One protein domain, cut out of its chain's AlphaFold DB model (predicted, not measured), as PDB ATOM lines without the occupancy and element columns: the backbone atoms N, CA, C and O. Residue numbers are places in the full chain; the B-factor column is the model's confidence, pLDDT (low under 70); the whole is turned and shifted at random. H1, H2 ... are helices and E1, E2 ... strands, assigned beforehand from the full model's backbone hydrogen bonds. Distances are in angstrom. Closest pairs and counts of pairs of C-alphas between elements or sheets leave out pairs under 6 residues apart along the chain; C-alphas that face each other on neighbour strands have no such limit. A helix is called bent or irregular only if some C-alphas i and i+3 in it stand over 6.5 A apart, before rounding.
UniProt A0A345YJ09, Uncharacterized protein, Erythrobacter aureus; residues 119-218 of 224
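This is residues 119 to 218 of the 224 residues of an uncharacterized protein of Erythrobacter aureus (UniProt A0A345YJ09). A two-strand hairpin, E1 and E2, has helix H3 packed on it at one end of the domain, and the long helix H1 reaches away toward the other end, making much of the length. The short helix H4 joins the two parts as a corner piece, packing on H3 and on the first residues of H1, while the small helix H2 lies in the space between H1 and H3 without clearly touching either. The printed part has 100 residues, with four named helices and two named strands in the order H1, H2, E1, E2, H3, H4; the sheet, E1 - E2, is antiparallel and the class is mixed, helices and strands. It is only just loose, close to compact, with a radius of gyration of the C-alphas of 15.4 A, and its elongated outline spans 53 by 31 by 19 A.

Strand E1 is residues 164 to 169, 15.9 A from first to last C-alpha, with C-alpha 164 at (-10.483, -40.127, -31.966). E2 is residues 172 to 177, 16.1 A. H3 is residues 194 to 205, 16.1 A, and H4 is residues 210 to 216, ending at C-alpha 216 at (5.282, -42.143, -24.699). H1, residues 119 to 140, is the longest helix at 32.0 A and begins at C-alpha 119 at (9.870, -41.635, -25.441). H2 is residues 148 to 153; it is irregular, with C-alphas 149 and 152 8.1 A apart.

E1 and E2 form a hairpin, antiparallel at 145 degrees, with N 167 and O 174 at 2.8 A and N 174 and O 167 at 3.0 A, within hydrogen-bond range. Residues 173 to 174 of E2 also pair, antiparallel, with residues 190 to 191. The closest C-alphas of H3 and E1 are those of Phe 164 and Val 201, 6.1 A apart; those of H3 and E2 are Tyr 173 and Asp 194, 5.8 A. H3 touches H4 with residues 200 to 204 alone, closest at the C-alphas of Leu 203 and Val 213, 6.2 A, at a steep tilt of 62 degrees, opposite ways. H1 touches H4 with residues 119 to 122 alone, closest at the C-alphas of Gly 119 and Leu 216, 4.7 A; their steep tilt of 69 degrees is only just short of perpendicular, and they run opposite ways. H2 is close to H1 but not clearly touching, with the C-alphas of Phe 130 and Trp 150 6.8 A apart. H1 and H3 are apart. In H1, H3 and H4 every O i to N i+4 pair is within hydrogen-bond range; in H2 0 of 2 are, beside 2 of 3 O i to N i+3 pairs.

The C-alphas farthest apart, those of Ala 139 and Pro 170, are 53.1 A from each other. The printed part has no cut. The link from E2 to H3, residues 178 to 193, is long. Mean pLDDT of the printed part is 88.3, and no printed residue is under 70.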
ATOM      1  N   GLY A 119      10.900 -42.667 -25.263       73.69
ATOM      2  CA  GLY A 119       9.870 -41.635 -25.441       73.69
ATOM      3  C   GLY A 119      10.445 -40.257 -25.792       73.69
ATOM      4  O   GLY A 119       9.912 -39.558 -26.654       73.69
ATOM      5  N   GLN A 120      11.575 -39.879 -25.185       74.62
ATOM      6  CA  GLN A 120      12.248 -38.620 -25.520       74.62
ATOM      7  C   GLN A 120      12.859 -38.682 -26.920       74.62
ATOM      8  O   GLN A 120      12.736 -37.721 -27.679       74.62
ATOM      9  N   LYS A 121      13.436 -39.832 -27.292       80.19
ATOM     10  CA  LYS A 121      13.907 -40.102 -28.653       80.19
ATOM     11  C   LYS A 121      12.793 -39.920 -29.681       80.19
ATOM     12  O   LYS A 121      12.998 -39.215 -30.662       80.19
ATOM     13  N   LEU A 122      11.609 -40.492 -29.447       78.88
ATOM     14  CA  LEU A 122      10.468 -40.352 -30.357       78.88
ATOM     15  C   LEU A 122      10.095 -38.881 -30.583       78.88
ATOM     16  O   LEU A 122       9.966 -38.445 -31.728       78.88
ATOM     17  N   ILE A 123       9.963 -38.099 -29.506       75.19
ATOM     18  CA  ILE A 123       9.651 -36.662 -29.590       75.19
ATOM     19  C   ILE A 123      10.755 -35.908 -30.343       75.19
ATOM     20  O   ILE A 123      10.459 -35.085 -31.212       75.19
ATOM     21  N   HIS A 124      12.021 -36.197 -30.029       74.81
ATOM     22  CA  HIS A 124      13.174 -35.596 -30.694       74.81
ATOM     23  C   HIS A 124      13.166 -35.880 -32.204       74.81
ATOM     24  O   HIS A 124      13.324 -34.961 -33.010       74.81
ATOM     25  N   ASP A 125      12.976 -37.138 -32.596       81.69
ATOM     26  CA  ASP A 125      13.004 -37.559 -33.996       81.69
ATOM     27  C   ASP A 125      11.841 -36.948 -34.777       81.69
ATOM     28  O   ASP A 125      12.034 -36.467 -35.895       81.69
ATOM     29  N   ARG A 126      10.656 -36.859 -34.159       78.19
ATOM     30  CA  ARG A 126       9.495 -36.182 -34.748       78.19
ATOM     31  C   ARG A 126       9.747 -34.691 -34.945       78.19
ATOM     32  O   ARG A 126       9.512 -34.177 -36.034       78.19
ATOM     33  N   SER A 127      10.269 -34.006 -33.930       76.62
ATOM     34  CA  SER A 127      10.643 -32.594 -34.045       76.62
ATOM     35  C   SER A 127      11.681 -32.390 -35.152       76.62
ATOM     36  O   SER A 127      11.529 -31.508 -35.996       76.62
ATOM     37  N   SER A 128      12.710 -33.238 -35.210       79.56
ATOM     38  CA  SER A 128      13.753 -33.169 -36.240       79.56
ATOM     39  C   SER A 128      13.178 -33.348 -37.647       79.56
ATOM     40  O   SER A 128      13.514 -32.584 -38.551       79.56
ATOM     41  N   ALA A 129      12.279 -34.319 -37.826       84.56
ATOM     42  CA  ALA A 129      11.614 -34.572 -39.097       84.56
ATOM     43  C   ALA A 129      10.711 -33.403 -39.529       84.56
ATOM     44  O   ALA A 129      10.747 -33.015 -40.696       84.56
ATOM     45  N   PHE A 130       9.982 -32.780 -38.595       82.12
ATOM     46  CA  PHE A 130       9.200 -31.572 -38.875       82.12
ATOM     47  C   PHE A 130      10.085 -30.422 -39.373       82.12
ATOM     48  O   PHE A 130       9.808 -29.821 -40.409       82.12
ATOM     49  N   HIS A 131      11.182 -30.128 -38.669       82.06
ATOM     50  CA  HIS A 131      12.083 -29.040 -39.053       82.06
ATOM     51  C   HIS A 131      12.779 -29.305 -40.392       82.06
ATOM     52  O   HIS A 131      12.999 -28.364 -41.154       82.06
ATOM     53  N   ALA A 132      13.098 -30.567 -40.697       84.50
ATOM     54  CA  ALA A 132      13.625 -30.956 -42.000       84.50
ATOM     55  C   ALA A 132      12.599 -30.706 -43.119       84.50
ATOM     56  O   ALA A 132      12.935 -30.048 -44.101       84.50
ATOM     57  N   ALA A 133      11.345 -31.132 -42.933       88.44
ATOM     58  CA  ALA A 133      10.265 -30.894 -43.893       88.44
ATOM     59  C   ALA A 133       9.995 -29.391 -44.097       88.44
ATOM     60  O   ALA A 133       9.856 -28.917 -45.222       88.44
ATOM     61  N   LEU A 134      10.000 -28.611 -43.013       84.56
ATOM     62  CA  LEU A 134       9.848 -27.158 -43.074       84.56
ATOM     63  C   LEU A 134      11.009 -26.485 -43.824       84.56
ATOM     64  O   LEU A 134      10.798 -25.516 -44.553       84.56
ATOM     65  N   ALA A 135      12.241 -26.966 -43.638       85.38
ATOM     66  CA  ALA A 135      13.405 -26.461 -44.360       85.38
ATOM     67  C   ALA A 135      13.338 -26.796 -45.858       85.38
ATOM     68  O   ALA A 135      13.680 -25.946 -46.678       85.38
ATOM     69  N   GLU A 136      12.868 -27.994 -46.208       94.19
ATOM     70  CA  GLU A 136      12.661 -28.428 -47.590       94.19
ATOM     71  C   GLU A 136      11.596 -27.580 -48.300       94.19
ATOM     72  O   GLU A 136      11.888 -27.003 -49.347       94.19
ATOM     73  N   ALA A 137      10.422 -27.395 -47.684       92.62
ATOM     74  CA  ALA A 137       9.363 -26.535 -48.221       92.62
ATOM     75  C   ALA A 137       9.865 -25.096 -48.445       92.62
ATOM     76  O   ALA A 137       9.723 -24.527 -49.528       92.62
ATOM     77  N   ARG A 138      10.583 -24.532 -47.463       91.12
ATOM     78  CA  ARG A 138      11.192 -23.196 -47.587       91.12
ATOM     79  C   ARG A 138      12.218 -23.111 -48.714       91.12
ATOM     80  O   ARG A 138      12.284 -22.082 -49.380       91.12
ATOM     81  N   ALA A 139      13.025 -24.151 -48.918       94.25
ATOM     82  CA  ALA A 139      13.997 -24.196 -50.006       94.25
ATOM     83  C   ALA A 139      13.319 -24.276 -51.384       94.25
ATOM     84  O   ALA A 139      13.845 -23.719 -52.348       94.25
ATOM     85  N   ALA A 140      12.147 -24.910 -51.463       95.56
ATOM     86  CA  ALA A 140      11.298 -24.937 -52.652       95.56
ATOM     87  C   ALA A 140      10.502 -23.632 -52.870       95.56
ATOM     88  O   ALA A 140       9.989 -23.403 -53.963       95.56
ATOM     89  N   GLY A 141      10.437 -22.747 -51.868       94.94
ATOM     90  CA  GLY A 141       9.601 -21.542 -51.906       94.94
ATOM     91  C   GLY A 141       8.116 -21.829 -51.668       94.94
ATOM     92  O   GLY A 141       7.270 -21.032 -52.068       94.94
ATOM     93  N   GLU A 142       7.814 -22.958 -51.032       94.69
ATOM     94  CA  GLU A 142       6.473 -23.445 -50.728       94.69
ATOM     95  C   GLU A 142       6.192 -23.351 -49.220       94.69
ATOM     96  O   GLU A 142       7.102 -23.243 -48.389       94.69
ATOM     97  N   GLU A 143       4.912 -23.390 -48.857       91.38
ATOM     98  CA  GLU A 143       4.490 -23.595 -47.473       91.38
ATOM     99  C   GLU A 143       4.356 -25.093 -47.201       91.38
ATOM    100  O   GLU A 143       3.942 -25.859 -48.069       91.38
ATOM    101  N   LEU A 144       4.718 -25.521 -45.991       92.44
ATOM    102  CA  LEU A 144       4.519 -26.907 -45.588       92.44
ATOM    103  C   LEU A 144       3.014 -27.159 -45.433       92.44
ATOM    104  O   LEU A 144       2.378 -26.540 -44.579       92.44
ATOM    105  N   GLU A 145       2.460 -28.057 -46.247       92.81
ATOM    106  CA  GLU A 145       1.050 -28.445 -46.157       92.81
ATOM    107  C   GLU A 145       0.730 -29.084 -44.798       92.81
ATOM    108  O   GLU A 145       1.571 -29.750 -44.185       92.81
ATOM    109  N   PHE A 146      -0.503 -28.880 -44.322       92.88
ATOM    110  CA  PHE A 146      -0.967 -29.490 -43.081       92.88
ATOM    111  C   PHE A 146      -0.945 -31.018 -43.190       92.88
ATOM    112  O   PHE A 146      -1.571 -31.612 -44.067       92.88
ATOM    113  N   ASP A 147      -0.270 -31.647 -42.235       91.56
ATOM    114  CA  ASP A 147      -0.257 -33.089 -42.035       91.56
ATOM    115  C   ASP A 147      -0.590 -33.347 -40.567       91.56
ATOM    116  O   ASP A 147      -0.017 -32.724 -39.669       91.56
ATOM    117  N   GLU A 148      -1.499 -34.286 -40.303       89.19
ATOM    118  CA  GLU A 148      -1.922 -34.639 -38.942       89.19
ATOM    119  C   GLU A 148      -0.741 -35.059 -38.059       89.19
ATOM    120  O   GLU A 148      -0.761 -34.902 -36.837       89.19
ATOM    121  N   ARG A 149       0.341 -35.546 -38.675       87.56
ATOM    122  CA  ARG A 149       1.565 -35.894 -37.962       87.56
ATOM    123  C   ARG A 149       2.301 -34.668 -37.405       87.56
ATOM    124  O   ARG A 149       3.136 -34.813 -36.512       87.56
ATOM    125  N   TRP A 150       1.986 -33.462 -37.849       83.88
ATOM    126  CA  TRP A 150       2.623 -32.231 -37.389       83.88
ATOM    127  C   TRP A 150       1.714 -31.349 -36.538       83.88
ATOM    128  O   TRP A 150       2.120 -30.245 -36.200       83.88
ATOM    129  N   ILE A 151       0.544 -31.840 -36.111       80.75
ATOM    130  CA  ILE A 151      -0.407 -31.095 -35.263       80.75
ATOM    131  C   ILE A 151       0.250 -30.377 -34.064       80.75
ATOM    132  O   ILE A 151      -0.089 -29.223 -33.825       80.75
ATOM    133  N   PRO A 152       1.217 -30.959 -33.322       78.31
ATOM    134  CA  PRO A 152       1.881 -30.238 -32.227       78.31
ATOM    135  C   PRO A 152       2.721 -29.019 -32.650       78.31
ATOM    136  O   PRO A 152       3.135 -28.245 -31.790       78.31
ATOM    137  N   TYR A 153       3.023 -28.881 -33.942       78.56
ATOM    138  CA  TYR A 153       3.951 -27.899 -34.508       78.56
ATOM    139  C   TYR A 153       3.315 -26.989 -35.569       78.56
ATOM    140  O   TYR A 153       3.999 -26.116 -36.103       78.56
ATOM    141  N   MET A 154       2.040 -27.200 -35.900       80.94
ATOM    142  CA  MET A 154       1.327 -26.491 -36.961       80.94
ATOM    143  C   MET A 154      -0.020 -25.977 -36.469       80.94
ATOM    144  O   MET A 154      -0.633 -26.560 -35.575       80.94
ATOM    145  N   ASP A 155      -0.500 -24.913 -37.106       83.94
ATOM    146  CA  ASP A 155      -1.868 -24.459 -36.909       83.94
ATOM    147  C   ASP A 155      -2.838 -25.481 -37.511       83.94
ATOM    148  O   ASP A 155      -2.685 -25.933 -38.650       83.94
ATOM    149  N   VAL A 156      -3.825 -25.877 -36.712       85.56
ATOM    150  CA  VAL A 156      -4.832 -26.862 -37.102       85.56
ATOM    151  C   VAL A 156      -5.949 -26.154 -37.883       85.56
ATOM    152  O   VAL A 156      -6.454 -25.145 -37.390       85.56
ATOM    153  N   PRO A 157      -6.359 -26.661 -39.062       92.75
ATOM    154  CA  PRO A 157      -7.472 -26.097 -39.825       92.75
ATOM    155  C   PRO A 157      -8.785 -26.056 -39.032       92.75
ATOM    156  O   PRO A 157      -9.082 -26.972 -38.264       92.75
ATOM    157  N   ASP A 158      -9.607 -25.028 -39.259       91.88
ATOM    158  CA  ASP A 158     -10.882 -24.837 -38.544       91.88
ATOM    159  C   ASP A 158     -11.892 -25.978 -38.775       91.88
ATOM    160  O   ASP A 158     -12.740 -26.250 -37.926       91.88
ATOM    161  N   ASP A 159     -11.821 -26.641 -39.929       92.50
ATOM    162  CA  ASP A 159     -12.676 -27.765 -40.315       92.50
ATOM    163  C   ASP A 159     -12.094 -29.133 -39.928       92.50
ATOM    164  O   ASP A 159     -12.698 -30.174 -40.211       92.50
ATOM    165  N   PHE A 160     -10.945 -29.156 -39.247       91.56
ATOM    166  CA  PHE A 160     -10.314 -30.389 -38.811       91.56
ATOM    167  C   PHE A 160     -11.162 -31.118 -37.761       91.56
ATOM    168  O   PHE A 160     -11.445 -30.612 -36.672       91.56
ATOM    169  N   VAL A 161     -11.500 -32.373 -38.058       91.94
ATOM    170  CA  VAL A 161     -12.137 -33.289 -37.110       91.94
ATOM    171  C   VAL A 161     -11.106 -34.305 -36.638       91.94
ATOM    172  O   VAL A 161     -10.623 -35.131 -37.417       91.94
ATOM    173  N   ALA A 162     -10.811 -34.263 -35.337       92.19
ATOM    174  CA  ALA A 162      -9.926 -35.217 -34.684       92.19
ATOM    175  C   ALA A 162     -10.393 -36.662 -34.921       92.19
ATOM    176  O   ALA A 162     -11.591 -36.953 -34.843       92.19
ATOM    177  N   ALA A 163      -9.447 -37.564 -35.185       94.62
ATOM    178  CA  ALA A 163      -9.717 -38.953 -35.543       94.62
ATOM    179  C   ALA A 163     -10.367 -39.756 -34.407       94.62
ATOM    180  O   ALA A 163     -11.163 -40.659 -34.666       94.62
ATOM    181  N   PHE A 164     -10.063 -39.404 -33.158       95.94
ATOM    182  CA  PHE A 164     -10.483 -40.127 -31.966       95.94
ATOM    183  C   PHE A 164     -11.106 -39.200 -30.920       95.94
ATOM    184  O   PHE A 164     -10.738 -38.032 -30.788       95.94
ATOM    185  N   LYS A 165     -12.009 -39.747 -30.112       96.06
ATOM    186  CA  LYS A 165     -12.561 -39.115 -28.910       96.06
ATOM    187  C   LYS A 165     -12.497 -40.085 -27.731       96.06
ATOM    188  O   LYS A 165     -12.251 -41.279 -27.896       96.06
ATOM    189  N   LEU A 166     -12.703 -39.554 -26.529       95.75
ATOM    190  CA  LEU A 166     -12.778 -40.361 -25.317       95.75
ATOM    191  C   LEU A 166     -14.166 -41.000 -25.204       95.75
ATOM    192  O   LEU A 166     -15.155 -40.301 -24.984       95.75
ATOM    193  N   GLY A 167     -14.224 -42.322 -25.331       95.31
ATOM    194  CA  GLY A 167     -15.404 -43.122 -25.026       95.31
ATOM    195  C   GLY A 167     -15.449 -43.518 -23.548       95.31
ATOM    196  O   GLY A 167     -14.421 -43.603 -22.871       95.31
ATOM    197  N   SER A 168     -16.649 -43.799 -23.038       96.50
ATOM    198  CA  SER A 168     -16.855 -44.276 -21.664       96.50
ATOM    199  C   SER A 168     -17.910 -45.377 -21.601       96.50
ATOM    200  O   SER A 168     -18.949 -45.286 -22.254       96.50
ATOM    201  N   SER A 169     -17.668 -46.396 -20.782       94.75
ATOM    202  CA  SER A 169     -18.590 -47.494 -20.484       94.75
ATOM    203  C   SER A 169     -18.533 -47.851 -18.991       94.75
ATOM    204  O   SER A 169     -17.629 -47.400 -18.283       94.75
ATOM    205  N   PRO A 170     -19.440 -48.706 -18.480       95.25
ATOM    206  CA  PRO A 170     -19.328 -49.229 -17.116       95.25
ATOM    207  C   PRO A 170     -18.000 -49.952 -16.827       95.25
ATOM    208  O   PRO A 170     -17.615 -50.104 -15.669       95.25
ATOM    209  N   GLN A 171     -17.298 -50.428 -17.860       92.25
ATOM    210  CA  GLN A 171     -16.028 -51.140 -17.735       92.25
ATOM    211  C   GLN A 171     -14.820 -50.193 -17.625       92.25
ATOM    212  O   GLN A 171     -13.788 -50.607 -17.078       92.25
ATOM    213  N   GLY A 172     -14.957 -48.943 -18.081       95.69
ATOM    214  CA  GLY A 172     -13.919 -47.914 -18.051       95.69
ATOM    215  C   GLY A 172     -13.992 -46.956 -19.242       95.69
ATOM    216  O   GLY A 172     -15.003 -46.864 -19.936       95.69
ATOM    217  N   TYR A 173     -12.888 -46.263 -19.484       97.06
ATOM    218  CA  TYR A 173     -12.705 -45.340 -20.602       97.06
ATOM    219  C   TYR A 173     -11.982 -46.032 -21.755       97.06
ATOM    220  O   TYR A 173     -11.211 -46.961 -21.514       97.06
ATOM    221  N   PHE A 174     -12.223 -45.611 -22.994       96.06
ATOM    222  CA  PHE A 174     -11.618 -46.214 -24.187       96.06
ATOM    223  C   PHE A 174     -11.447 -45.196 -25.321       96.06
ATOM    224  O   PHE A 174     -12.006 -44.100 -25.274       96.06
ATOM    225  N   VAL A 175     -10.660 -45.561 -26.332       96.12
ATOM    226  CA  VAL A 175     -10.490 -44.768 -27.555       96.12
ATOM    227  C   VAL A 175     -11.653 -45.075 -28.492       96.12
ATOM    228  O   VAL A 175     -11.866 -46.222 -28.869       96.12
ATOM    229  N   GLU A 176     -12.422 -44.055 -28.861       95.56
ATOM    230  CA  GLU A 176     -13.554 -44.188 -29.778       95.56
ATOM    231  C   GLU A 176     -13.236 -43.461 -31.096       95.56
ATOM    232  O   GLU A 176     -12.849 -42.287 -31.053       95.56
ATOM    233  N   PRO A 177     -13.406 -44.101 -32.268       96.38
ATOM    234  CA  PRO A 177     -13.336 -43.407 -33.548       96.38
ATOM    235  C   PRO A 177     -14.326 -42.238 -33.617       96.38
ATOM    236  O   PRO A 177     -15.463 -42.330 -33.151       96.38
ATOM    237  N   ASN A 178     -13.891 -41.123 -34.196       95.69
ATOM    238  CA  ASN A 178     -14.650 -39.872 -34.244       95.69
ATOM    239  C   ASN A 178     -14.876 -39.343 -35.673       95.69
ATOM    240  O   ASN A 178     -15.486 -38.293 -35.859       95.69
ATOM    241  N   ARG A 179     -14.416 -40.075 -36.691       93.12
ATOM    242  CA  ARG A 179     -14.702 -39.801 -38.104       93.12
ATOM    243  C   ARG A 179     -14.740 -41.099 -38.906       93.12
ATOM    244  O   ARG A 179     -14.176 -42.109 -38.483       93.12
ATOM    245  N   ASP A 180     -15.394 -41.057 -40.060       89.94
ATOM    246  CA  ASP A 180     -15.543 -42.219 -40.934       89.94
ATOM    247  C   ASP A 180     -14.184 -42.741 -41.425       89.94
ATOM    248  O   ASP A 180     -13.264 -41.973 -41.709       89.94
ATOM    249  N   GLY A 181     -14.059 -44.066 -41.528       89.56
ATOM    250  CA  GLY A 181     -12.844 -44.726 -42.020       89.56
ATOM    251  C   GLY A 181     -11.690 -44.811 -41.016       89.56
ATOM    252  O   GLY A 181     -10.617 -45.281 -41.383       89.56
ATOM    253  N   VAL A 182     -11.892 -44.391 -39.762       92.38
ATOM    254  CA  VAL A 182     -10.920 -44.577 -38.676       92.38
ATOM    255  C   VAL A 182     -11.281 -45.813 -37.858       92.38
ATOM    256  O   VAL A 182     -12.399 -45.942 -37.360       92.38
ATOM    257  N   GLU A 183     -10.315 -46.712 -37.690       93.31
ATOM    258  CA  GLU A 183     -10.422 -47.871 -36.804       93.31
ATOM    259  C   GLU A 183      -9.735 -47.588 -35.462       93.31
ATOM    260  O   GLU A 183      -8.778 -46.817 -35.405       93.31
ATOM    261  N   ASP A 184     -10.215 -48.205 -34.378       92.88
ATOM    262  CA  ASP A 184      -9.565 -48.122 -33.065       92.88
ATOM    263  C   ASP A 184      -8.236 -48.902 -33.080       92.88
ATOM    264  O   ASP A 184      -8.249 -50.139 -33.121       92.88
ATOM    265  N   PRO A 185      -7.077 -48.222 -32.988       93.12
ATOM    266  CA  PRO A 185      -5.780 -48.882 -33.072       93.12
ATOM    267  C   PRO A 185      -5.407 -49.603 -31.769       93.12
ATOM    268  O   PRO A 185      -4.425 -50.340 -31.726       93.12
ATOM    269  N   THR A 186      -6.174 -49.404 -30.692       92.06
ATOM    270  CA  THR A 186      -5.893 -49.967 -29.365       92.06
ATOM    271  C   THR A 186      -6.474 -51.370 -29.178       92.06
ATOM    272  O   THR A 186      -6.210 -52.015 -28.158       92.06
ATOM    273  N   GLY A 187      -7.253 -51.854 -30.153       90.75
ATOM    274  CA  GLY A 187      -7.897 -53.165 -30.114       90.75
ATOM    275  C   GLY A 187      -8.976 -53.280 -29.034       90.75
ATOM    276  O   GLY A 187      -9.142 -54.351 -28.450       90.75
ATOM    277  N   GLY A 188      -9.677 -52.185 -28.721       89.62
ATOM    278  CA  GLY A 188     -10.702 -52.139 -27.680       89.62
ATOM    279  C   GLY A 188     -10.140 -52.088 -26.260       89.62
ATOM    280  O   GLY A 188     -10.805 -52.529 -25.315       89.62
ATOM    281  N   ARG A 189      -8.907 -51.591 -26.079       92.75
ATOM    282  CA  ARG A 189      -8.305 -51.449 -24.747       92.75
ATOM    283  C   ARG A 189      -9.158 -50.497 -23.899       92.75
ATOM    284  O   ARG A 189      -9.641 -49.472 -24.369       92.75
ATOM    285  N   THR A 190      -9.329 -50.847 -22.623       94.75
ATOM    286  CA  THR A 190     -10.047 -50.018 -21.647       94.75
ATOM    287  C   THR A 190      -9.122 -49.610 -20.506       94.75
ATOM    288  O   THR A 190      -8.290 -50.396 -20.050       94.75
ATOM    289  N   TRP A 191      -9.284 -48.383 -20.019       92.50
ATOM    290  CA  TRP A 191      -8.565 -47.835 -18.871       92.50
ATOM    291  C   TRP A 191      -9.529 -47.547 -17.728       92.50
ATOM    292  O   TRP A 191     -10.682 -47.170 -17.935       92.50
ATOM    293  N   LYS A 192      -9.051 -47.709 -16.492       91.44
ATOM    294  CA  LYS A 192      -9.839 -47.386 -15.292       91.44
ATOM    295  C   LYS A 192      -9.868 -45.893 -14.976       91.44
ATOM    296  O   LYS A 192     -10.847 -45.432 -14.404       91.44
ATOM    297  N   MET A 193      -8.813 -45.173 -15.347       87.06
ATOM    298  CA  MET A 193      -8.682 -43.730 -15.159       87.06
ATOM    299  C   MET A 193      -8.893 -43.029 -16.500       87.06
ATOM    300  O   MET A 193      -8.345 -43.464 -17.515       87.06
ATOM    301  N   ASP A 194      -9.693 -41.969 -16.491       87.81
ATOM    302  CA  ASP A 194      -9.961 -41.129 -17.658       87.81
ATOM    303  C   ASP A 194      -8.699 -40.420 -18.137       87.81
ATOM    304  O   ASP A 194      -8.432 -40.440 -19.332       87.81
ATOM    305  N   ASP A 195      -7.882 -39.887 -17.226       77.88
ATOM    306  CA  ASP A 195      -6.643 -39.175 -17.559       77.88
ATOM    307  C   ASP A 195      -5.711 -40.009 -18.450       77.88
ATOM    308  O   ASP A 195      -5.184 -39.522 -19.452       77.88
ATOM    309  N   THR A 196      -5.544 -41.297 -18.140       83.50
ATOM    310  CA  THR A 196      -4.689 -42.200 -18.923       83.50
ATOM    311  C   THR A 196      -5.252 -42.449 -20.324       83.50
ATOM    312  O   THR A 196      -4.509 -42.405 -21.304       83.50
ATOM    313  N   ALA A 197      -6.563 -42.675 -20.439       85.62
ATOM    314  CA  ALA A 197      -7.219 -42.825 -21.738       85.62
ATOM    315  C   ALA A 197      -7.195 -41.514 -22.539       85.62
ATOM    316  O   ALA A 197      -6.988 -41.529 -23.751       85.62
ATOM    317  N   LEU A 198      -7.349 -40.371 -21.872       82.44
ATOM    318  CA  LEU A 198      -7.307 -39.053 -22.489       82.44
ATOM    319  C   LEU A 198      -5.914 -38.732 -23.045       82.44
ATOM    320  O   LEU A 198      -5.819 -38.164 -24.133       82.44
ATOM    321  N   ILE A 199      -4.841 -39.121 -22.348       82.62
ATOM    322  CA  ILE A 199      -3.468 -39.025 -22.870       82.62
ATOM    323  C   ILE A 199      -3.334 -39.837 -24.163       82.62
ATOM    324  O   ILE A 199      -2.858 -39.298 -25.161       82.62
ATOM    325  N   ALA A 200      -3.812 -41.087 -24.181       84.62
ATOM    326  CA  ALA A 200      -3.781 -41.922 -25.381       84.62
ATOM    327  C   ALA A 200      -4.541 -41.275 -26.551       84.62
ATOM    328  O   ALA A 200      -3.984 -41.140 -27.638       84.62
ATOM    329  N   VAL A 201      -5.771 -40.797 -26.318       84.81
ATOM    330  CA  VAL A 201      -6.577 -40.089 -27.332       84.81
ATOM    331  C   VAL A 201      -5.840 -38.861 -27.869       84.81
ATOM    332  O   VAL A 201      -5.791 -38.657 -29.079       84.81
ATOM    333  N   ARG A 202      -5.241 -38.041 -26.997       85.38
ATOM    334  CA  ARG A 202      -4.510 -36.829 -27.403       85.38
ATOM    335  C   ARG A 202      -3.279 -37.145 -28.241       85.38
ATOM    336  O   ARG A 202      -3.042 -36.468 -29.238       85.38
ATOM    337  N   LEU A 203      -2.509 -38.160 -27.854       85.00
ATOM    338  CA  LEU A 203      -1.332 -38.583 -28.609       85.00
ATOM    339  C   LEU A 203      -1.735 -39.168 -29.973       85.00
ATOM    340  O   LEU A 203      -1.190 -38.754 -30.992       85.00
ATOM    341  N   LEU A 204      -2.750 -40.032 -30.030       89.25
ATOM    342  CA  LEU A 204      -3.270 -40.550 -31.301       89.25
ATOM    343  C   LEU A 204      -3.768 -39.423 -32.222       89.25
ATOM    344  O   LEU A 204      -3.413 -39.380 -33.396       89.25
ATOM    345  N   ASN A 205      -4.510 -38.452 -31.678       86.12
ATOM    346  CA  ASN A 205      -4.967 -37.270 -32.420       86.12
ATOM    347  C   ASN A 205      -3.853 -36.289 -32.795       86.12
ATOM    348  O   ASN A 205      -4.093 -35.387 -33.584       86.12
ATOM    349  N   SER A 206      -2.655 -36.453 -32.237       83.12
ATOM    350  CA  SER A 206      -1.461 -35.712 -32.646       83.12
ATOM    351  C   SER A 206      -0.654 -36.480 -33.698       83.12
ATOM    352  O   SER A 206       0.496 -36.132 -33.947       83.12
ATOM    353  N   GLY A 207      -1.220 -37.557 -34.260       85.50
ATOM    354  CA  GLY A 207      -0.643 -38.373 -35.323       85.50
ATOM    355  C   GLY A 207       0.435 -39.355 -34.858       85.50
ATOM    356  O   GLY A 207       1.338 -39.664 -35.634       85.50
ATOM    357  N   TRP A 208       0.449 -39.770 -33.589       87.88
ATOM    358  CA  TRP A 208       1.308 -40.868 -33.118       87.88
ATOM    359  C   TRP A 208       0.683 -42.227 -33.444       87.88
ATOM    360  O   TRP A 208      -0.537 -42.377 -33.383       87.88
ATOM    361  N   SER A 209       1.511 -43.227 -33.762       93.56
ATOM    362  CA  SER A 209       1.033 -44.610 -33.865       93.56
ATOM    363  C   SER A 209       0.709 -45.168 -32.477       93.56
ATOM    364  O   SER A 209       1.192 -44.662 -31.465       93.56
ATOM    365  N   TRP A 210      -0.086 -46.238 -32.401       94.25
ATOM    366  CA  TRP A 210      -0.379 -46.862 -31.108       94.25
ATOM    367  C   TRP A 210       0.871 -47.437 -30.419       94.25
ATOM    368  O   TRP A 210       0.975 -47.387 -29.194       94.25
ATOM    369  N   ASP A 211       1.852 -47.916 -31.183       94.38
ATOM    370  CA  ASP A 211       3.130 -48.372 -30.628       94.38
ATOM    371  C   ASP A 211       3.914 -47.211 -30.001       94.38
ATOM    372  O   ASP A 211       4.378 -47.327 -28.866       94.38
ATOM    373  N   ASP A 212       3.965 -46.054 -30.666       90.94
ATOM    374  CA  ASP A 212       4.606 -44.856 -30.110       90.94
ATOM    375  C   ASP A 212       3.880 -44.349 -28.863       90.94
ATOM    376  O   ASP A 212       4.514 -43.966 -27.883       90.94
ATOM    377  N   VAL A 213       2.544 -44.363 -28.871       88.00
ATOM    378  CA  VAL A 213       1.729 -43.958 -27.718       88.00
ATOM    379  C   VAL A 213       2.058 -44.822 -26.506       88.00
ATOM    380  O   VAL A 213       2.230 -44.292 -25.410       88.00
ATOM    381  N   GLN A 214       2.197 -46.137 -26.696       89.81
ATOM    382  CA  GLN A 214       2.586 -47.037 -25.613       89.81
ATOM    383  C   GLN A 214       3.953 -46.665 -25.035       89.81
ATOM    384  O   GLN A 214       4.094 -46.676 -23.818       89.81
ATOM    385  N   VAL A 215       4.921 -46.283 -25.873       86.31
ATOM    386  CA  VAL A 215       6.241 -45.817 -25.421       86.31
ATOM    387  C   VAL A 215       6.154 -44.464 -24.706       86.31
ATOM    388  O   VAL A 215       6.744 -44.295 -23.646       86.31
ATOM    389  N   LEU A 216       5.409 -43.501 -25.249       78.62
ATOM    390  CA  LEU A 216       5.282 -42.143 -24.699       78.62
ATOM    391  C   LEU A 216       4.523 -42.096 -23.370       78.62
ATOM    392  O   LEU A 216       4.716 -41.178 -22.576       78.62
ATOM    393  N   MET A 217       3.658 -43.079 -23.126       77.06
ATOM    394  CA  MET A 217       2.956 -43.239 -21.855       77.06
ATOM    395  C   MET A 217       3.816 -43.911 -20.773       77.06
ATOM    396  O   MET A 217       3.395 -43.959 -19.616       77.06
ATOM    397  N   LEU A 218       5.010 -44.416 -21.107       73.75
ATOM    398  CA  LEU A 218       5.986 -44.861 -20.114       73.75
ATOM    399  C   LEU A 218       6.707 -43.631 -19.550       73.75
ATOM    400  O   LEU A 218       7.419 -42.925 -20.258       73.75
TER     401      LEU A 218